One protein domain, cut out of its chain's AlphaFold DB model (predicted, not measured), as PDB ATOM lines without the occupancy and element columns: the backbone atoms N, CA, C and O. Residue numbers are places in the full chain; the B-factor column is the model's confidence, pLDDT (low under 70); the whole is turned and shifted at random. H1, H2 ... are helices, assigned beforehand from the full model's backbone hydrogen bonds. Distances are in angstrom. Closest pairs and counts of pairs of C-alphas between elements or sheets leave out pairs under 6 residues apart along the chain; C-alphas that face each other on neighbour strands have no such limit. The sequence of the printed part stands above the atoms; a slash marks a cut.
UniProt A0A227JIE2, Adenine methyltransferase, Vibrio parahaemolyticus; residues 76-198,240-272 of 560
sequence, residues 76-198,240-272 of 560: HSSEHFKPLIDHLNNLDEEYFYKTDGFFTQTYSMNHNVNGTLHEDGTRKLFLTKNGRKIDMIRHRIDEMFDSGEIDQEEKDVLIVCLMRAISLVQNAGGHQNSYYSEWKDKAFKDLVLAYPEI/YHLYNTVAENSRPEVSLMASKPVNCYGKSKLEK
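This is residues 76 to 198 and 240 to 272 of the 560 residues of the protein "Adenine methyltransferase" of Vibrio parahaemolyticus (UniProt A0A227JIE2). Two long helices, H4 and H5, run side by side in opposite ways as the core; H2 and H3 pack on H4, H7 packs on H5, H6 meets the end of H5, and H1 reaches H4 with residues 88 to 89. Residues 266 to 272 stick out as a tail. The printed part has 156 residues with seven named helices, H1 to H7, and no named strand; its class is all helix, though 73 residues, under half, are in named elements. It is compact, with a radius of gyration of the C-alphas of 15.9 A and spans of 44 by 42 by 28 A.

Start at H1, residues 78 to 89, which only just touches the hub H4, residues 128 to 146, with 3 pairs of C-alphas within 8 A, the closest Leu 88 and Ile 137 at 5.8 A. H2, residues 93 to 98, touches H4 at a steep tilt of 57 degrees, closest at C-alphas 96 and 136, 5.4 A. H3, residues 102 to 107, forms a hairpin with H4, closest at C-alphas 104 and 131, 4.2 A. H4 and H5, residues 152 to 169, form another at a shallow tilt of 4 degrees, closest at C-alphas 141 and 155, 6.6 A. H5 touches H6, residues 185 to 188, at C-alphas 169 and 187, 4.5 A, and H7, residues 241 to 248, at C-alphas 159 and 247, 6.4 A. Every O i to N i+4 pair is within hydrogen-bond range in H3, H4, H5 and H7; H1 has 6 of 8, H2 0 of 2 but 3 of 3 O i to N i+3 pairs, and H6 is too short.

Find C-alpha 78 at (7.630, 19.336, 31.217), where H1 begins. H4 runs 27.0 A, H5 25.9 A; H7 ends at C-alpha 248, (-14.195, 9.089, 29.263).

Residues 199 to 239 are not printed; C-alphas 198 and 240 are 22.4 A apart. The links H3 to H4 and H5 to H6 are long. Residues 266 to 267 have pLDDT under 70.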
ATOM      1  N   HIS A  76       7.728  12.033  27.930       89.88
ATOM      2  CA  HIS A  76       7.967  13.434  27.604       89.88
ATOM      3  C   HIS A  76       8.234  14.281  28.851       89.88
ATOM      4  O   HIS A  76       7.701  14.028  29.935       89.88
ATOM      5  N   SER A  77       9.064  15.312  28.697       91.56
ATOM      6  CA  SER A  77       9.395  16.243  29.777       91.56
ATOM      7  C   SER A  77       8.342  17.346  29.941       91.56
ATOM      8  O   SER A  77       7.443  17.515  29.116       91.56
ATOM      9  N   SER A  78       8.473  18.153  30.995       93.50
ATOM     10  CA  SER A  78       7.630  19.336  31.217       93.50
ATOM     11  C   SER A  78       7.648  20.325  30.050       93.50
ATOM     12  O   SER A  78       6.628  20.946  29.753       93.50
ATOM     13  N   GLU A  79       8.788  20.477  29.379       95.38
ATOM     14  CA  GLU A  79       8.987  21.426  28.279       95.38
ATOM     15  C   GLU A  79       8.155  21.045  27.056       95.38
ATOM     16  O   GLU A  79       7.628  21.926  26.381       95.38
ATOM     17  N   HIS A  80       7.990  19.742  26.819       95.69
ATOM     18  CA  HIS A  80       7.149  19.201  25.754       95.69
ATOM     19  C   HIS A  80       5.672  19.551  25.963       95.69
ATOM     20  O   HIS A  80       4.998  20.023  25.052       95.69
ATOM     21  N   PHE A  81       5.175  19.403  27.196       97.06
ATOM     22  CA  PHE A  81       3.779  19.704  27.527       97.06
ATOM     23  C   PHE A  81       3.484  21.189  27.689       97.06
ATOM     24  O   PHE A  81       2.321  21.588  27.613       97.06
ATOM     25  N   LYS A  82       4.505  22.020  27.924       97.62
ATOM     26  CA  LYS A  82       4.330  23.455  28.145       97.62
ATOM     27  C   LYS A  82       3.500  24.142  27.042       97.62
ATOM     28  O   LYS A  82       2.497  24.754  27.406       97.62
ATOM     29  N   PRO A  83       3.835  24.048  25.738       98.31
ATOM     30  CA  PRO A  83       3.040  24.687  24.686       98.31
ATOM     31  C   PRO A  83       1.602  24.151  24.607       98.31
ATOM     32  O   PRO A  83       0.677  24.935  24.412       98.31
ATOM     33  N   LEU A  84       1.394  22.846  24.816       98.50
ATOM     34  CA  LEU A  84       0.060  22.230  24.800       98.50
ATOM     35  C   LEU A  84      -0.811  22.757  25.952       98.50
ATOM     36  O   LEU A  84      -1.966  23.136  25.762       98.50
ATOM     37  N   ILE A  85      -0.239  22.827  27.155       98.56
ATOM     38  CA  ILE A  85      -0.906  23.347  28.352       98.56
ATOM     39  C   ILE A  85      -1.182  24.847  28.217       98.56
ATOM     40  O   ILE A  85      -2.279  25.291  28.556       98.56
ATOM     41  N   ASP A  86      -0.219  25.624  27.713       98.56
ATOM     42  CA  ASP A  86      -0.392  27.058  27.470       98.56
ATOM     43  C   ASP A  86      -1.521  27.302  26.456       98.56
ATOM     44  O   ASP A  86      -2.375  28.154  26.696       98.56
ATOM     45  N   HIS A  87      -1.580  26.529  25.368       98.62
ATOM     46  CA  HIS A  87      -2.667  26.599  24.386       98.62
ATOM     47  C   HIS A  87      -4.034  26.344  25.030       98.62
ATOM     48  O   HIS A  87      -4.935  27.177  24.942       98.62
ATOM     49  N   LEU A  88      -4.178  25.236  25.764       98.75
ATOM     50  CA  LEU A  88      -5.429  24.874  26.441       98.75
ATOM     51  C   LEU A  88      -5.855  25.906  27.503       98.75
ATOM     52  O   LEU A  88      -7.042  26.218  27.649       98.75
ATOM     53  N   ASN A  89      -4.894  26.477  28.235       98.62
ATOM     54  CA  ASN A  89      -5.155  27.535  29.211       98.62
ATOM     55  C   ASN A  89      -5.606  28.848  28.556       98.62
ATOM     56  O   ASN A  89      -6.387  29.574  29.170       98.62
ATOM     57  N   ASN A  90      -5.198  29.124  27.316       98.31
ATOM     58  CA  ASN A  90      -5.484  30.374  26.603       98.31
ATOM     59  C   ASN A  90      -6.563  30.249  25.509       98.31
ATOM     60  O   ASN A  90      -6.690  31.150  24.685       98.31
ATOM     61  N   LEU A  91      -7.358  29.169  25.497       98.31
ATOM     62  CA  LEU A  91      -8.518  29.058  24.600       98.31
ATOM     63  C   LEU A  91      -9.467  30.254  24.772       98.31
ATOM     64  O   LEU A  91      -9.832  30.586  25.905       98.31
ATOM     65  N   ASP A  92      -9.877  30.836  23.643       97.44
ATOM     66  CA  ASP A  92     -10.845  31.934  23.562       97.44
ATOM     67  C   ASP A  92     -12.215  31.517  24.131       97.44
ATOM     68  O   ASP A  92     -12.631  30.367  23.978       97.44
ATOM     69  N   GLU A  93     -12.937  32.430  24.786       95.31
ATOM     70  CA  GLU A  93     -14.246  32.120  25.378       95.31
ATOM     71  C   GLU A  93     -15.310  31.728  24.343       95.31
ATOM     72  O   GLU A  93     -16.235  30.970  24.669       95.31
ATOM     73  N   GLU A  94     -15.185  32.203  23.101       97.12
ATOM     74  CA  GLU A  94     -16.051  31.814  21.988       97.12
ATOM     75  C   GLU A  94     -15.895  30.330  21.639       97.12
ATOM     76  O   GLU A  94     -16.833  29.706  21.139       97.12
ATOM     77  N   TYR A  95     -14.753  29.718  21.978       97.88
ATOM     78  CA  TYR A  95     -14.521  28.290  21.766       97.88
ATOM     79  C   TYR A  95     -15.547  27.425  22.519       97.88
ATOM     80  O   TYR A  95     -15.865  26.321  22.079       97.88
ATOM     81  N   PHE A  96     -16.155  27.940  23.595       98.38
ATOM     82  CA  PHE A  96     -17.246  27.267  24.304       98.38
ATOM     83  C   PHE A  96     -18.419  26.902  23.386       98.38
ATOM     84  O   PHE A  96     -19.022  25.847  23.566       98.38
ATOM     85  N   TYR A  97     -18.717  27.725  22.378       97.75
ATOM     86  CA  TYR A  97     -19.829  27.487  21.454       97.75
ATOM     87  C   TYR A  97     -19.568  26.352  20.453       97.75
ATOM     88  O   TYR A  97     -20.476  25.974  19.718       97.75
ATOM     89  N   LYS A  98     -18.355  25.780  20.439       97.75
ATOM     90  CA  LYS A  98     -18.049  24.522  19.735       97.75
ATOM     91  C   LYS A  98     -18.373  23.277  20.563       97.75
ATOM     92  O   LYS A  98     -18.387  22.172  20.035       97.75
ATOM     93  N   THR A  99     -18.617  23.451  21.859       97.88
ATOM     94  CA  THR A  99     -18.899  22.360  22.795       97.88
ATOM     95  C   THR A  99     -20.405  22.166  22.971       97.88
ATOM     96  O   THR A  99     -21.202  23.045  22.652       97.88
ATOM     97  N   ASP A 100     -20.805  21.032  23.545       97.12
ATOM     98  CA  ASP A 100     -22.192  20.788  23.961       97.12
ATOM     99  C   ASP A 100     -22.533  21.389  25.340       97.12
ATOM    100  O   ASP A 100     -23.694  21.385  25.754       97.12
ATOM    101  N   GLY A 101     -21.535  21.924  26.053       98.00
ATOM    102  CA  GLY A 101     -21.692  22.583  27.346       98.00
ATOM    103  C   GLY A 101     -22.163  21.671  28.482       98.00
ATOM    104  O   GLY A 101     -22.738  22.177  29.451       98.00
ATOM    105  N   PHE A 102     -21.982  20.351  28.376       98.19
ATOM    106  CA  PHE A 102     -22.495  19.397  29.362       98.19
ATOM    107  C   PHE A 102     -21.997  19.674  30.783       98.19
ATOM    108  O   PHE A 102     -22.805  19.751  31.708       98.19
ATOM    109  N   PHE A 103     -20.692  19.874  30.996       97.88
ATOM    110  CA  PHE A 103     -20.170  20.107  32.347       97.88
ATOM    111  C   PHE A 103     -20.706  21.418  32.935       97.88
ATOM    112  O   PHE A 103     -21.019  21.498  34.131       97.88
ATOM    113  N   THR A 104     -20.870  22.436  32.091       97.62
ATOM    114  CA  THR A 104     -21.499  23.704  32.457       97.62
ATOM    115  C   THR A 104     -22.948  23.502  32.898       97.62
ATOM    116  O   THR A 104     -23.305  23.921  33.997       97.62
ATOM    117  N   GLN A 105     -23.771  22.826  32.096       95.94
ATOM    118  CA  GLN A 105     -25.199  22.628  32.378       95.94
ATOM    119  C   GLN A 105     -25.430  21.703  33.585       95.94
ATOM    120  O   GLN A 105     -26.265  21.968  34.455       95.94
ATOM    121  N   THR A 106     -24.660  20.622  33.675       96.12
ATOM    122  CA  THR A 106     -24.876  19.564  34.664       96.12
ATOM    123  C   THR A 106     -24.303  19.913  36.037       96.12
ATOM    124  O   THR A 106     -24.955  19.661  37.057       96.12
ATOM    125  N   TYR A 107     -23.105  20.508  36.082       96.56
ATOM    126  CA  TYR A 107     -22.317  20.655  37.312       96.56
ATOM    127  C   TYR A 107     -22.045  22.099  37.734       96.56
ATOM    128  O   TYR A 107     -21.427  22.300  38.784       96.56
ATOM    129  N   SER A 108     -22.494  23.096  36.968       96.44
ATOM    130  CA  SER A 108     -22.115  24.492  37.203       96.44
ATOM    131  C   SER A 108     -23.311  25.435  37.337       96.44
ATOM    132  O   SER A 108     -24.423  25.121  36.926       96.44
ATOM    133  N   MET A 109     -23.081  26.595  37.951       95.31
ATOM    134  CA  MET A 109     -24.013  27.729  37.949       95.31
ATOM    135  C   MET A 109     -23.278  29.045  38.179       95.31
ATOM    136  O   MET A 109     -22.145  29.075  38.662       95.31
ATOM    137  N   ASN A 110     -23.941  30.158  37.869       93.62
ATOM    138  CA  ASN A 110     -23.436  31.469  38.250       93.62
ATOM    139  C   ASN A 110     -23.492  31.626  39.771       93.62
ATOM    140  O   ASN A 110     -24.355  31.056  40.441       93.62
ATOM    141  N   HIS A 111     -22.575  32.425  40.311       89.88
ATOM    142  CA  HIS A 111     -22.613  32.782  41.721       89.88
ATOM    143  C   HIS A 111     -23.941  33.480  42.044       89.88
ATOM    144  O   HIS A 111     -24.324  34.428  41.358       89.88
ATOM    145  N   ASN A 112     -24.639  33.016  43.081       81.69
ATOM    146  CA  ASN A 112     -25.888  33.613  43.538       81.69
ATOM    147  C   ASN A 112     -25.927  33.708  45.073       81.69
ATOM    148  O   ASN A 112     -25.108  33.117  45.776       81.69
ATOM    149  N   VAL A 113     -26.900  34.458  45.593       75.00
ATOM    150  CA  VAL A 113     -27.068  34.689  47.040       75.00
ATOM    151  C   VAL A 113     -27.544  33.453  47.818       75.00
ATOM    152  O   VAL A 113     -27.408  33.418  49.036       75.00
ATOM    153  N   ASN A 114     -28.053  32.421  47.136       75.62
ATOM    154  CA  ASN A 114     -28.610  31.202  47.737       75.62
ATOM    155  C   ASN A 114     -27.577  30.059  47.838       75.62
ATOM    156  O   ASN A 114     -27.928  28.895  48.057       75.62
ATOM    157  N   GLY A 115     -26.291  30.383  47.685       88.25
ATOM    158  CA  GLY A 115     -25.194  29.429  47.759       88.25
ATOM    159  C   GLY A 115     -25.091  28.577  46.497       88.25
ATOM    160  O   GLY A 115     -24.929  29.088  45.394       88.25
ATOM    161  N   THR A 116     -25.102  27.257  46.671       92.00
ATOM    162  CA  THR A 116     -24.836  26.281  45.592       92.00
ATOM    163  C   THR A 116     -26.086  25.613  45.038       92.00
ATOM    164  O   THR A 116     -25.971  24.781  44.141       92.00
ATOM    165  N   LEU A 117     -27.260  25.897  45.610       92.44
ATOM    166  CA  LEU A 117     -28.518  25.282  45.203       92.44
ATOM    167  C   LEU A 117     -29.056  25.985  43.952       92.44
ATOM    168  O   LEU A 117     -29.281  27.197  43.958       92.44
ATOM    169  N   HIS A 118     -29.253  25.210  42.897       91.38
ATOM    170  CA  HIS A 118     -29.833  25.645  41.638       91.38
ATOM    171  C   HIS A 118     -31.360  25.461  41.642       91.38
ATOM    172  O   HIS A 118     -31.915  24.746  42.479       91.38
ATOM    173  N   GLU A 119     -32.048  26.119  40.709       88.19
ATOM    174  CA  GLU A 119     -33.518  26.123  40.611       88.19
ATOM    175  C   GLU A 119     -34.100  24.731  40.314       88.19
ATOM    176  O   GLU A 119     -35.220  24.426  40.713       88.19
ATOM    177  N   ASP A 120     -33.305  23.857  39.692       88.50
ATOM    178  CA  ASP A 120     -33.630  22.443  39.445       88.50
ATOM    179  C   ASP A 120     -33.531  21.551  40.706       88.50
ATOM    180  O   ASP A 120     -33.734  20.340  40.630       88.50
ATOM    181  N   GLY A 121     -33.194  22.123  41.868       88.38
ATOM    182  CA  GLY A 121     -33.029  21.402  43.130       88.38
ATOM    183  C   GLY A 121     -31.686  20.678  43.286       88.38
ATOM    184  O   GLY A 121     -31.474  19.993  44.291       88.38
ATOM    185  N   THR A 122     -30.758  20.825  42.337       92.31
ATOM    186  CA  THR A 122     -29.398  20.276  42.429       92.31
ATOM    187  C   THR A 122     -28.434  21.264  43.078       92.31
ATOM    188  O   THR A 122     -28.597  22.481  43.009       92.31
ATOM    189  N   ARG A 123     -27.392  20.747  43.727       92.88
ATOM    190  CA  ARG A 123     -26.239  21.530  44.166       92.88
ATOM    191  C   ARG A 123     -25.171  21.475  43.091       92.88
ATOM    192  O   ARG A 123     -24.832  20.392  42.618       92.88
ATOM    193  N   LYS A 124     -24.616  22.628  42.733       94.12
ATOM    194  CA  LYS A 124     -23.575  22.718  41.709       94.12
ATOM    195  C   LYS A 124     -22.183  22.691  42.328       94.12
ATOM    196  O   LYS A 124     -21.949  23.169  43.439       94.12
ATOM    197  N   LEU A 125     -21.264  22.090  41.586       95.12
ATOM    198  CA  LEU A 125     -19.890  21.846  42.002       95.12
ATOM    199  C   LEU A 125     -18.954  22.989  41.601       95.12
ATOM    200  O   LEU A 125     -17.952  23.220  42.280       95.12
ATOM    201  N   PHE A 126     -19.287  23.699  40.522       96.94
ATOM    202  CA  PHE A 126     -18.454  24.743  39.934       96.94
ATOM    203  C   PHE A 126     -19.222  26.041  39.705       96.94
ATOM    204  O   PHE A 126     -20.428  26.045  39.455       96.94
ATOM    205  N   LEU A 127     -18.488  27.152  39.696       97.25
ATOM    206  CA  LEU A 127     -18.970  28.365  39.048       97.25
ATOM    207  C   LEU A 127     -18.958  28.176  37.524       97.25
ATOM    208  O   LEU A 127     -18.045  27.537  37.000       97.25
ATOM    209  N   THR A 128     -19.916  28.776  36.810       97.38
ATOM    210  CA  THR A 128     -20.058  28.675  35.338       97.38
ATOM    211  C   THR A 128     -18.749  28.899  34.591       97.38
ATOM    212  O   THR A 128     -18.460  28.159  33.657       97.38
ATOM    213  N   LYS A 129     -17.917  29.861  35.019       97.44
ATOM    214  CA  LYS A 129     -16.605  30.121  34.403       97.44
ATOM    215  C   LYS A 129     -15.713  28.872  34.349       97.44
ATOM    216  O   LYS A 129     -15.095  28.593  33.328       97.44
ATOM    217  N   ASN A 130     -15.709  28.087  35.425       98.12
ATOM    218  CA  ASN A 130     -14.913  26.869  35.529       98.12
ATOM    219  C   ASN A 130     -15.583  25.726  34.759       98.12
ATOM    220  O   ASN A 130     -14.884  24.989  34.077       98.12
ATOM    221  N   GLY A 131     -16.919  25.632  34.784       98.19
ATOM    222  CA  GLY A 131     -17.680  24.702  33.939       98.19
ATOM    223  C   GLY A 131     -17.358  24.856  32.455       98.19
ATOM    224  O   GLY A 131     -16.925  23.897  31.819       98.19
ATOM    225  N   ARG A 132     -17.451  26.090  31.935       98.56
ATOM    226  CA  ARG A 132     -17.151  26.400  30.528       98.56
ATOM    227  C   ARG A 132     -15.714  26.038  30.179       98.56
ATOM    228  O   ARG A 132     -15.461  25.491  29.111       98.56
ATOM    229  N   LYS A 133     -14.767  26.303  31.087       98.69
ATOM    230  CA  LYS A 133     -13.355  25.957  30.882       98.69
ATOM    231  C   LYS A 133     -13.132  24.442  30.801       98.69
ATOM    232  O   LYS A 133     -12.352  24.014  29.957       98.69
ATOM    233  N   ILE A 134     -13.835  23.641  31.611       98.75
ATOM    234  CA  ILE A 134     -13.794  22.168  31.529       98.75
ATOM    235  C   ILE A 134     -14.316  21.696  30.170       98.75
ATOM    236  O   ILE A 134     -13.624  20.921  29.514       98.75
ATOM    237  N   ASP A 135     -15.488  22.182  29.742       98.75
ATOM    238  CA  ASP A 135     -16.082  21.821  28.447       98.75
ATOM    239  C   ASP A 135     -15.112  22.124  27.292       98.75
ATOM    240  O   ASP A 135     -14.811  21.244  26.485       98.75
ATOM    241  N   MET A 136     -14.560  23.343  27.254       98.81
ATOM    242  CA  MET A 136     -13.625  23.778  26.208       98.81
ATOM    243  C   MET A 136     -12.347  22.940  26.174       98.81
ATOM    244  O   MET A 136     -11.971  22.438  25.118       98.81
ATOM    245  N   ILE A 137     -11.680  22.771  27.321       98.88
ATOM    246  CA  ILE A 137     -10.419  22.024  27.392       98.88
ATOM    247  C   ILE A 137     -10.651  20.564  27.020       98.88
ATOM    248  O   ILE A 137      -9.883  20.004  26.240       98.88
ATOM    249  N   ARG A 138     -11.702  19.933  27.559       98.56
ATOM    250  CA  ARG A 138     -11.954  18.520  27.284       98.56
ATOM    251  C   ARG A 138     -12.296  18.295  25.816       98.56
ATOM    252  O   ARG A 138     -11.768  17.348  25.245       98.56
ATOM    253  N   HIS A 139     -13.110  19.161  25.212       98.62
ATOM    254  CA  HIS A 139     -13.406  19.102  23.781       98.62
ATOM    255  C   HIS A 139     -12.137  19.269  22.937       98.62
ATOM    256  O   HIS A 139     -11.867  18.444  22.069       98.62
ATOM    257  N   ARG A 140     -11.297  20.264  23.258       98.75
ATOM    258  CA  ARG A 140     -10.054  20.515  22.522       98.75
ATOM    259  C   ARG A 140      -9.063  19.351  22.605       98.75
ATOM    260  O   ARG A 140      -8.420  19.051  21.606       98.75
ATOM    261  N   ILE A 141      -8.949  18.684  23.756       98.81
ATOM    262  CA  ILE A 141      -8.096  17.491  23.904       98.81
ATOM    263  C   ILE A 141      -8.543  16.367  22.953       98.81
ATOM    264  O   ILE A 141      -7.688  15.712  22.365       98.81
ATOM    265  N   ASP A 142      -9.853  16.143  22.779       98.56
ATOM    266  CA  ASP A 142     -10.330  15.137  21.818       98.56
ATOM    267  C   ASP A 142     -10.086  15.572  20.371       98.56
ATOM    268  O   ASP A 142      -9.579  14.766  19.606       98.56
ATOM    269  N   GLU A 143     -10.314  16.841  20.007       98.56
ATOM    270  CA  GLU A 143      -9.973  17.326  18.658       98.56
ATOM    271  C   GLU A 143      -8.485  17.124  18.321       98.56
ATOM    272  O   GLU A 143      -8.142  16.703  17.215       98.56
ATOM    273  N   MET A 144      -7.591  17.439  19.265       98.75
ATOM    274  CA  MET A 144      -6.145  17.258  19.093       98.75
ATOM    275  C   MET A 144      -5.801  15.781  18.884       98.75
ATOM    276  O   MET A 144      -5.003  15.447  18.015       98.75
ATOM    277  N   PHE A 145      -6.427  14.888  19.645       98.62
ATOM    278  CA  PHE A 145      -6.194  13.452  19.522       98.62
ATOM    279  C   PHE A 145      -6.762  12.879  18.216       98.62
ATOM    280  O   PHE A 145      -6.061  12.180  17.490       98.62
ATOM    281  N   ASP A 146      -8.004  13.224  17.872       98.44
ATOM    282  CA  ASP A 146      -8.699  12.722  16.681       98.44
ATOM    283  C   ASP A 146      -8.035  13.199  15.378       98.44
ATOM    284  O   ASP A 146      -8.071  12.507  14.362       98.44
ATOM    285  N   SER A 147      -7.402  14.377  15.407       98.38
ATOM    286  CA  SER A 147      -6.612  14.906  14.287       98.38
ATOM    287  C   SER A 147      -5.170  14.384  14.236       98.38
ATOM    288  O   SER A 147      -4.477  14.640  13.251       98.38
ATOM    289  N   GLY A 148      -4.718  13.650  15.258       98.38
ATOM    290  CA  GLY A 148      -3.344  13.157  15.378       98.38
ATOM    291  C   GLY A 148      -2.313  14.225  15.767       98.38
ATOM    292  O   GLY A 148      -1.121  14.004  15.575       98.38
ATOM    293  N   GLU A 149      -2.750  15.377  16.288       98.38
ATOM    294  CA  GLU A 149      -1.874  16.414  16.861       98.38
ATOM    295  C   GLU A 149      -1.201  15.938  18.154       98.38
ATOM    296  O   GLU A 149      -0.081  16.355  18.441       98.38
ATOM    297  N   ILE A 150      -1.878  15.067  18.910       98.31
ATOM    298  CA  ILE A 150      -1.339  14.391  20.093       98.31
ATOM    299  C   ILE A 150      -1.614  12.888  20.043       98.31
ATOM    300  O   ILE A 150      -2.612  12.448  19.465       98.31
ATOM    301  N   ASP A 151      -0.768  12.106  20.699       96.81
ATOM    302  CA  ASP A 151      -0.952  10.675  20.901       96.81
ATOM    303  C   ASP A 151      -1.707  10.343  22.207       96.81
ATOM    304  O   ASP A 151      -2.233  11.209  22.917       96.81
ATOM    305  N   GLN A 152      -1.820   9.047  22.513       95.44
ATOM    306  CA  GLN A 152      -2.541   8.571  23.693       95.44
ATOM    307  C   GLN A 152      -1.820   8.904  25.011       95.44
ATOM    308  O   GLN A 152      -2.494   9.191  26.000       95.44
ATOM    309  N   GLU A 153      -0.482   8.871  25.045       93.38
ATOM    310  CA  GLU A 153       0.298   9.207  26.245       93.38
ATOM    311  C   GLU A 153       0.119  10.697  26.572       93.38
ATOM    312  O   GLU A 153      -0.172  11.065  27.715       93.38
ATOM    313  N   GLU A 154       0.198  11.552  25.553       96.81
ATOM    314  CA  GLU A 154      -0.019  12.990  25.681       96.81
ATOM    315  C   GLU A 154      -1.453  13.321  26.107       96.81
ATOM    316  O   GLU A 154      -1.662  14.116  27.032       96.81
ATOM    317  N   LYS A 155      -2.451  12.674  25.489       98.12
ATOM    318  CA  LYS A 155      -3.864  12.803  25.875       98.12
ATOM    319  C   LYS A 155      -4.073  12.450  27.345       98.12
ATOM    320  O   LYS A 155      -4.722  13.214  28.064       98.12
ATOM    321  N   ASP A 156      -3.503  11.343  27.812       97.38
ATOM    322  CA  ASP A 156      -3.652  10.909  29.200       97.38
ATOM    323  C   ASP A 156      -3.038  11.924  30.180       97.38
ATOM    324  O   ASP A 156      -3.677  12.291  31.173       97.38
ATOM    325  N   VAL A 157      -1.850  12.464  29.878       97.44
ATOM    326  CA  VAL A 157      -1.220  13.520  30.692       97.44
ATOM    327  C   VAL A 157      -2.085  14.784  30.740       97.44
ATOM    328  O   VAL A 157      -2.310  15.332  31.824       97.44
ATOM    329  N   LEU A 158      -2.621  15.242  29.605       98.56
ATOM    330  CA  LEU A 158      -3.474  16.434  29.546       98.56
ATOM    331  C   LEU A 158      -4.806  16.238  30.292       98.56
ATOM    332  O   LEU A 158      -5.263  17.151  30.989       98.56
ATOM    333  N   ILE A 159      -5.400  15.044  30.235       98.62
ATOM    334  CA  ILE A 159      -6.591  14.707  31.029       98.62
ATOM    335  C   ILE A 159      -6.258  14.709  32.528       98.62
ATOM    336  O   ILE A 159      -7.034  15.240  33.328       98.62
ATOM    337  N   VAL A 160      -5.093  14.198  32.940       98.06
ATOM    338  CA  VAL A 160      -4.640  14.305  34.337       98.06
ATOM    339  C   VAL A 160      -4.448  15.763  34.755       98.06
ATOM    340  O   VAL A 160      -4.892  16.132  35.846       98.06
ATOM    341  N   CYS A 161      -3.853  16.615  33.913       98.19
ATOM    342  CA  CYS A 161      -3.768  18.059  34.162       98.19
ATOM    343  C   CYS A 161      -5.157  18.659  34.424       98.19
ATOM    344  O   CYS A 161      -5.330  19.415  35.385       98.19
ATOM    345  N   LEU A 162      -6.157  18.284  33.618       98.62
ATOM    346  CA  LEU A 162      -7.533  18.754  33.764       98.62
ATOM    347  C   LEU A 162      -8.175  18.261  35.063       98.62
ATOM    348  O   LEU A 162      -8.708  19.069  35.823       98.62
ATOM    349  N   MET A 163      -8.077  16.967  35.380       97.94
ATOM    350  CA  MET A 163      -8.607  16.417  36.636       97.94
ATOM    351  C   MET A 163      -7.979  17.085  37.867       97.94
ATOM    352  O   MET A 163      -8.670  17.368  38.851       97.94
ATOM    353  N   ARG A 164      -6.679  17.398  37.808       96.19
ATOM    354  CA  ARG A 164      -5.982  18.152  38.859       96.19
ATOM    355  C   ARG A 164      -6.537  19.562  38.995       96.19
ATOM    356  O   ARG A 164      -6.892  19.949  40.109       96.19
ATOM    357  N   ALA A 165      -6.669  20.297  37.895       97.44
ATOM    358  CA  ALA A 165      -7.223  21.648  37.902       97.44
ATOM    359  C   ALA A 165      -8.663  21.667  38.450       97.44
ATOM    360  O   ALA A 165      -8.980  22.467  39.331       97.44
ATOM    361  N   ILE A 166      -9.497  20.704  38.038       97.12
ATOM    362  CA  ILE A 166     -10.847  20.476  38.576       97.12
ATOM    363  C   ILE A 166     -10.809  20.291  40.095       97.12
ATOM    364  O   ILE A 166     -11.576  20.924  40.824       97.12
ATOM    365  N   SER A 167      -9.893  19.462  40.603       95.00
ATOM    366  CA  SER A 167      -9.795  19.184  42.039       95.00
ATOM    367  C   SER A 167      -9.496  20.432  42.887       95.00
ATOM    368  O   SER A 167      -9.907  20.498  44.053       95.00
ATOM    369  N   LEU A 168      -8.830  21.430  42.293       94.81
ATOM    370  CA  LEU A 168      -8.452  22.689  42.932       94.81
ATOM    371  C   LEU A 168      -9.579  23.726  42.942       94.81
ATOM    372  O   LEU A 168      -9.545  24.609  43.796       94.81
ATOM    373  N   VAL A 169     -10.576  23.601  42.060       95.94
ATOM    374  CA  VAL A 169     -11.707  24.545  41.949       95.94
ATOM    375  C   VAL A 169     -13.067  23.937  42.309       95.94
ATOM    376  O   VAL A 169     -14.057  24.652  42.427       95.94
ATOM    377  N   GLN A 170     -13.158  22.623  42.517       94.81
ATOM    378  CA  GLN A 170     -14.417  21.974  42.886       94.81
ATOM    379  C   GLN A 170     -14.887  22.363  44.296       94.81
ATOM    380  O   GLN A 170     -14.108  22.340  45.258       94.81
ATOM    381  N   ASN A 171     -16.185  22.603  44.465       94.06
ATOM    382  CA  ASN A 171     -16.808  22.884  45.758       94.06
ATOM    383  C   ASN A 171     -17.200  21.619  46.555       94.06
ATOM    384  O   ASN A 171     -18.332  21.459  47.014       94.06
ATOM    385  N   ALA A 172     -16.244  20.705  46.732       91.25
ATOM    386  CA  ALA A 172     -16.437  19.451  47.464       91.25
ATOM    387  C   ALA A 172     -15.270  19.125  48.405       91.25
ATOM    388  O   ALA A 172     -14.173  19.682  48.285       91.25
ATOM    389  N   GLY A 173     -15.500  18.195  49.335       82.94
ATOM    390  CA  GLY A 173     -14.549  17.796  50.378       82.94
ATOM    391  C   GLY A 173     -13.425  16.858  49.940       82.94
ATOM    392  O   GLY A 173     -12.784  16.278  50.803       82.94
ATOM    393  N   GLY A 174     -13.175  16.700  48.637       79.44
ATOM    394  CA  GLY A 174     -12.143  15.803  48.089       79.44
ATOM    395  C   GLY A 174     -12.695  14.604  47.311       79.44
ATOM    396  O   GLY A 174     -11.943  13.965  46.588       79.44
ATOM    397  N   HIS A 175     -14.002  14.356  47.396       86.06
ATOM    398  CA  HIS A 175     -14.755  13.405  46.575       86.06
ATOM    399  C   HIS A 175     -16.084  14.045  46.143       86.06
ATOM    400  O   HIS A 175     -16.586  14.939  46.828       86.06
ATOM    401  N   GLN A 176     -16.700  13.572  45.063       89.25
ATOM    402  CA  GLN A 176     -17.912  14.153  44.476       89.25
ATOM    403  C   GLN A 176     -19.229  13.498  44.934       89.25
ATOM    404  O   GLN A 176     -20.284  13.777  44.377       89.25
ATOM    405  N   ASN A 177     -19.218  12.681  45.997       86.44
ATOM    406  CA  ASN A 177     -20.465  12.095  46.511       86.44
ATOM    407  C   ASN A 177     -21.453  13.138  47.085       86.44
ATOM    408  O   ASN A 177     -22.667  12.923  47.060       86.44
ATOM    409  N   SER A 178     -20.943  14.252  47.619       86.19
ATOM    410  CA  SER A 178     -21.735  15.382  48.114       86.19
ATOM    411  C   SER A 178     -20.941  16.687  48.034       86.19
ATOM    412  O   SER A 178     -19.710  16.688  48.123       86.19
ATOM    413  N   TYR A 179     -21.652  17.804  47.857       91.38
ATOM    414  CA  TYR A 179     -21.069  19.136  47.671       91.38
ATOM    415  C   TYR A 179     -21.394  20.043  48.857       91.38
ATOM    416  O   TYR A 179     -22.406  19.848  49.539       91.38
ATOM    417  N   TYR A 180     -20.538  21.033  49.117       91.19
ATOM    418  CA  TYR A 180     -20.799  22.010  50.174       91.19
ATOM    419  C   TYR A 180     -22.025  22.857  49.835       91.19
ATOM    420  O   TYR A 180     -22.283  23.141  48.673       91.19
ATOM    421  N   SER A 181     -22.780  23.281  50.851       90.69
ATOM    422  CA  SER A 181     -23.962  24.122  50.640       90.69
ATOM    423  C   SER A 181     -23.619  25.547  50.208       90.69
ATOM    424  O   SER A 181     -24.381  26.159  49.461       90.69
ATOM    425  N   GLU A 182     -22.458  26.034  50.629       92.38
ATOM    426  CA  GLU A 182     -21.911  27.353  50.322       92.38
ATOM    427  C   GLU A 182     -20.647  27.217  49.472       92.38
ATOM    428  O   GLU A 182     -19.914  26.228  49.591       92.38
ATOM    429  N   TRP A 183     -20.373  28.224  48.644       94.00
ATOM    430  CA  TRP A 183     -19.137  28.304  47.871       94.00
ATOM    431  C   TRP A 183     -17.937  28.504  48.794       94.00
ATOM    432  O   TRP A 183     -17.896  29.443  49.584       94.00
ATOM    433  N   LYS A 184     -16.945  27.619  48.699       93.75
ATOM    434  CA  LYS A 184     -15.642  27.811  49.349       93.75
ATOM    435  C   LYS A 184     -14.726  28.653  48.467       93.75
ATOM    436  O   LYS A 184     -14.825  28.573  47.246       93.75
ATOM    437  N   ASP A 185     -13.769  29.361  49.069       93.06
ATOM    438  CA  ASP A 185     -12.821  30.258  48.376       93.06
ATOM    439  C   ASP A 185     -12.164  29.624  47.149       93.06
ATOM    440  O   ASP A 185     -11.974  30.259  46.114       93.06
ATOM    441  N   LYS A 186     -11.851  28.328  47.237       93.06
ATOM    442  CA  LYS A 186     -11.257  27.583  46.128       93.06
ATOM    443  C   LYS A 186     -12.134  27.542  44.869       93.06
ATOM    444  O   LYS A 186     -11.583  27.535  43.778       93.06
ATOM    445  N   ALA A 187     -13.460  27.578  44.997       93.75
ATOM    446  CA  ALA A 187     -14.380  27.571  43.861       93.75
ATOM    447  C   ALA A 187     -14.378  28.882  43.064       93.75
ATOM    448  O   ALA A 187     -14.744  28.883  41.890       93.75
ATOM    449  N   PHE A 188     -13.929  29.980  43.683       95.62
ATOM    450  CA  PHE A 188     -13.766  31.276  43.028       95.62
ATOM    451  C   PHE A 188     -12.450  31.402  42.259       95.62
ATOM    452  O   PHE A 188     -12.308  32.334  41.467       95.62
ATOM    453  N   LYS A 189     -11.500  30.480  42.450       97.25
ATOM    454  CA  LYS A 189     -10.265  30.441  41.661       97.25
ATOM    455  C   LYS A 189     -10.567  30.043  40.218       97.25
ATOM    456  O   LYS A 189     -11.555  29.354  39.951       97.25
ATOM    457  N   ASP A 190      -9.709  30.480  39.307       97.50
ATOM    458  CA  ASP A 190      -9.780  30.073  37.910       97.50
ATOM    459  C   ASP A 190      -9.221  28.661  37.738       97.50
ATOM    460  O   ASP A 190      -8.245  28.269  38.388       97.50
ATOM    461  N   LEU A 191      -9.857  27.888  36.862       98.31
ATOM    462  CA  LEU A 191      -9.339  26.598  36.437       98.31
ATOM    463  C   LEU A 191      -8.139  26.824  35.516       98.31
ATOM    464  O   LEU A 191      -8.287  27.310  34.397       98.31
ATOM    465  N   VAL A 192      -6.961  26.430  35.993       98.25
ATOM    466  CA  VAL A 192      -5.697  26.530  35.260       98.25
ATOM    467  C   VAL A 192      -5.025  25.162  35.248       98.25
ATOM    468  O   VAL A 192      -4.795  24.562  36.302       98.25
ATOM    469  N   LEU A 193      -4.725  24.658  34.053       98.44
ATOM    470  CA  LEU A 193      -3.947  23.443  33.861       98.44
ATOM    471  C   LEU A 193      -2.494  23.686  34.259       98.44
ATOM    472  O   LEU A 193      -1.901  24.707  33.910       98.44
ATOM    473  N   ALA A 194      -1.911  22.703  34.934       96.38
ATOM    474  CA  ALA A 194      -0.494  22.676  35.252       96.38
ATOM    475  C   ALA A 194       0.029  21.249  35.107       96.38
ATOM    476  O   ALA A 194      -0.639  20.298  35.534       96.38
ATOM    477  N   TYR A 195       1.239  21.120  34.564       95.06
ATOM    478  CA  TYR A 195       1.908  19.832  34.425       95.06
ATOM    479  C   TYR A 195       2.051  19.170  35.807       95.06
ATOM    480  O   TYR A 195       2.503  19.818  36.761       95.06
ATOM    481  N   PRO A 196       1.598  17.920  35.999       89.25
ATOM    482  CA  PRO A 196       1.998  17.152  37.161       89.25
ATOM    483  C   PRO A 196       3.460  16.786  36.951       89.25
ATOM    484  O   PRO A 196       3.762  16.077  36.009       89.25
ATOM    485  N   GLU A 197       4.367  17.272  37.790       88.81
ATOM    486  CA  GLU A 197       5.770  16.846  37.757       88.81
ATOM    487  C   GLU A 197       5.840  15.304  37.767       88.81
ATOM    488  O   GLU A 197       5.553  14.656  38.783       88.81
ATOM    489  N   ILE A 198       6.132  14.726  36.599       90.88
ATOM    490  CA  ILE A 198       6.252  13.289  36.364       90.88
ATOM    491  C   ILE A 198       7.735  12.985  36.215       90.88
ATOM    492  O   ILE A 198       8.416  13.536  35.350       90.88
ATOM    493  N   TYR A 240     -16.058   9.150  42.961       91.25
ATOM    494  CA  TYR A 240     -15.180   9.689  41.917       91.25
ATOM    495  C   TYR A 240     -15.840   9.734  40.539       91.25
ATOM    496  O   TYR A 240     -15.149   9.792  39.522       91.25
ATOM    497  N   HIS A 241     -17.178   9.720  40.498       92.88
ATOM    498  CA  HIS A 241     -17.949   9.650  39.255       92.88
ATOM    499  C   HIS A 241     -17.506  10.701  38.230       92.88
ATOM    500  O   HIS A 241     -17.378  10.398  37.049       92.88
ATOM    501  N   LEU A 242     -17.227  11.925  38.692       94.81
ATOM    502  CA  LEU A 242     -16.890  13.037  37.815       94.81
ATOM    503  C   LEU A 242     -15.556  12.808  37.106       94.81
ATOM    504  O   LEU A 242     -15.418  13.190  35.950       94.81
ATOM    505  N   TYR A 243     -14.586  12.178  37.770       95.94
ATOM    506  CA  TYR A 243     -13.303  11.890  37.140       95.94
ATOM    507  C   TYR A 243     -13.445  10.844  36.031       95.94
ATOM    508  O   TYR A 243     -12.823  11.025  34.991       95.94
ATOM    509  N   ASN A 244     -14.314   9.832  36.177       95.12
ATOM    510  CA  ASN A 244     -14.658   8.956  35.046       95.12
ATOM    511  C   ASN A 244     -15.343   9.744  33.929       95.12
ATOM    512  O   ASN A 244     -14.922   9.645  32.786       95.12
ATOM    513  N   THR A 245     -16.336  10.581  34.252       96.56
ATOM    514  CA  THR A 245     -17.037  11.391  33.244       96.56
ATOM    515  C   THR A 245     -16.084  12.294  32.457       96.56
ATOM    516  O   THR A 245     -16.208  12.407  31.243       96.56
ATOM    517  N   VAL A 246     -15.096  12.901  33.121       97.88
ATOM    518  CA  VAL A 246     -14.057  13.714  32.471       97.88
ATOM    519  C   VAL A 246     -13.106  12.847  31.645       97.88
ATOM    520  O   VAL A 246     -12.846  13.174  30.488       97.88
ATOM    521  N   ALA A 247     -12.597  11.750  32.206       97.50
ATOM    522  CA  ALA A 247     -11.636  10.881  31.529       97.50
ATOM    523  C   ALA A 247     -12.231  10.227  30.271       97.50
ATOM    524  O   ALA A 247     -11.627  10.277  29.203       97.50
ATOM    525  N   GLU A 248     -13.449   9.698  30.373       96.25
ATOM    526  CA  GLU A 248     -14.195   9.089  29.263       96.25
ATOM    527  C   GLU A 248     -14.812  10.128  28.315       96.25
ATOM    528  O   GLU A 248     -15.270   9.769  27.236       96.25
ATOM    529  N   ASN A 249     -14.867  11.404  28.721       96.81
ATOM    530  CA  ASN A 249     -15.692  12.446  28.093       96.81
ATOM    531  C   ASN A 249     -17.157  12.029  27.893       96.81
ATOM    532  O   ASN A 249     -17.794  12.389  26.904       96.81
ATOM    533  N   SER A 250     -17.701  11.247  28.821       95.44
ATOM    534  CA  SER A 250     -19.052  10.715  28.696       95.44
ATOM    535  C   SER A 250     -20.120  11.772  29.010       95.44
ATOM    536  O   SER A 250     -19.843  12.848  29.549       95.44
ATOM    537  N   ARG A 251     -21.369  11.472  28.633       96.50
ATOM    538  CA  ARG A 251     -22.567  12.294  28.883       96.50
ATOM    539  C   ARG A 251     -23.629  11.468  29.614       96.50
ATOM    540  O   ARG A 251     -24.685  11.189  29.046       96.50
ATOM    541  N   PRO A 252     -23.330  10.961  30.825       95.38
ATOM    542  CA  PRO A 252     -24.240  10.064  31.516       95.38
ATOM    543  C   PRO A 252     -25.521  10.790  31.927       95.38
ATOM    544  O   PRO A 252     -25.499  11.970  32.279       95.38
ATOM    545  N   GLU A 253     -26.623  10.049  31.980       94.31
ATOM    546  CA  GLU A 253     -27.809  10.504  32.694       94.31
ATOM    547  C   GLU A 253     -27.478  10.651  34.186       94.31
ATOM    548  O   GLU A 253     -26.903   9.749  34.809       94.31
ATOM    549  N   VAL A 254     -27.835  11.800  34.760       93.69
ATOM    550  CA  VAL A 254     -27.546  12.139  36.153       93.69
ATOM    551  C   VAL A 254     -28.813  12.258  36.982       93.69
ATOM    552  O   VAL A 254     -29.885  12.586  36.485       93.69
ATOM    553  N   SER A 255     -28.681  12.024  38.282       88.75
ATOM    554  CA  SER A 255     -29.790  12.110  39.224       88.75
ATOM    555  C   SER A 255     -29.343  12.627  40.588       88.75
ATOM    556  O   SER A 255     -28.148  12.689  40.911       88.75
ATOM    557  N   LEU A 256     -30.347  12.930  41.418       86.44
ATOM    558  CA  LEU A 256     -30.210  13.392  42.798       86.44
ATOM    559  C   LEU A 256     -29.539  14.766  42.918       86.44
ATOM    560  O   LEU A 256     -29.083  15.376  41.957       86.44
ATOM    561  N   MET A 257     -29.453  15.249  44.156       87.25
ATOM    562  CA  MET A 257     -28.982  16.599  44.466       87.25
ATOM    563  C   MET A 257     -27.524  16.872  44.050       87.25
ATOM    564  O   MET A 257     -27.140  18.028  43.985       87.25
ATOM    565  N   ALA A 258     -26.702  15.854  43.785       87.75
ATOM    566  CA  ALA A 258     -25.293  16.024  43.406       87.75
ATOM    567  C   ALA A 258     -25.009  15.672  41.933       87.75
ATOM    568  O   ALA A 258     -23.855  15.447  41.589       87.75
ATOM    569  N   SER A 259     -26.033  15.566  41.074       91.81
ATOM    570  CA  SER A 259     -25.867  15.244  39.644       91.81
ATOM    571  C   SER A 259     -24.978  14.011  39.396       91.81
ATOM    572  O   SER A 259     -24.083  14.008  38.547       91.81
ATOM    573  N   LYS A 260     -25.209  12.943  40.165       91.88
ATOM    574  CA  LYS A 260     -24.430  11.704  40.052       91.88
ATOM    575  C   LYS A 260     -24.973  10.835  38.915       91.88
ATOM    576  O   LYS A 260     -26.197  10.732  38.809       91.88
ATOM    577  N   PRO A 261     -24.117  10.168  38.117       92.12
ATOM    578  CA  PRO A 261     -24.563   9.203  37.119       92.12
ATOM    579  C   PRO A 261     -25.483   8.143  37.728       92.12
ATOM    580  O   PRO A 261     -25.176   7.589  38.783       92.12
ATOM    581  N   VAL A 262     -26.595   7.826  37.066       89.25
ATOM    582  CA  VAL A 262     -27.599   6.871  37.585       89.25
ATOM    583  C   VAL A 262     -27.013   5.484  37.896       89.25
ATOM    584  O   VAL A 262     -27.410   4.841  38.866       89.25
ATOM    585  N   ASN A 263     -25.989   5.065  37.148       84.44
ATOM    586  CA  ASN A 263     -25.365   3.743  37.261       84.44
ATOM    587  C   ASN A 263     -24.143   3.694  38.202       84.44
ATOM    588  O   ASN A 263     -23.444   2.684  38.251       84.44
ATOM    589  N   CYS A 264     -23.865   4.745  38.986       81.56
ATOM    590  CA  CYS A 264     -22.662   4.811  39.831       81.56
ATOM    591  C   CYS A 264     -22.785   4.102  41.197       81.56
ATOM    592  O   CYS A 264     -21.926   4.288  42.052       81.56
ATOM    593  N   TYR A 265     -23.852   3.338  41.455       75.75
ATOM    594  CA  TYR A 265     -24.126   2.739  42.775       75.75
ATOM    595  C   TYR A 265     -23.856   1.232  42.872       75.75
ATOM    596  O   TYR A 265     -24.088   0.636  43.926       75.75
ATOM    597  N   GLY A 266     -23.368   0.601  41.801       67.75
ATOM    598  CA  GLY A 266     -22.995  -0.813  41.830       67.75
ATOM    599  C   GLY A 266     -21.835  -1.067  42.795       67.75
ATOM    600  O   GLY A 266     -20.811  -0.395  42.703       67.75
ATOM    601  N   LYS A 267     -21.996  -2.041  43.700       63.94
ATOM    602  CA  LYS A 267     -20.926  -2.525  44.587       63.94
ATOM    603  C   LYS A 267     -20.275  -3.771  43.997       63.94
ATOM    604  O   LYS A 267     -20.984  -4.707  43.621       63.94
ATOM    605  N   SER A 268     -18.948  -3.807  43.964       70.44
ATOM    606  CA  SER A 268     -18.196  -5.037  43.685       70.44
ATOM    607  C   SER A 268     -18.389  -6.077  44.800       70.44
ATOM    608  O   SER A 268     -18.887  -5.763  45.886       70.44
ATOM    609  N   LYS A 269     -17.984  -7.336  44.566       73.06
ATOM    610  CA  LYS A 269     -18.044  -8.391  45.599       73.06
ATOM    611  C   LYS A 269     -17.217  -8.037  46.843       73.06
ATOM    612  O   LYS A 269     -17.625  -8.387  47.948       73.06
ATOM    613  N   LEU A 270     -16.113  -7.306  46.658       74.62
ATOM    614  CA  LEU A 270     -15.212  -6.849  47.720       74.62
ATOM    615  C   LEU A 270     -15.754  -5.632  48.490       74.62
ATOM    616  O   LEU A 270     -15.473  -5.496  49.675       74.62
ATOM    617  N   GLU A 271     -16.604  -4.805  47.869       71.19
ATOM    618  CA  GLU A 271     -17.285  -3.663  48.515       71.19
ATOM    619  C   GLU A 271     -18.540  -4.070  49.314       71.19
ATOM    620  O   GLU A 271     -19.291  -3.222  49.811       71.19
ATOM    621  N   LYS A 272     -18.828  -5.370  49.423       70.00
ATOM    622  CA  LYS A 272     -19.949  -5.865  50.226       70.00
ATOM    623  C   LYS A 272     -19.627  -5.794  51.717       70.00
ATOM    624  O   LYS A 272     -18.523  -6.077  52.149       70.00
TER     625      LYS A 272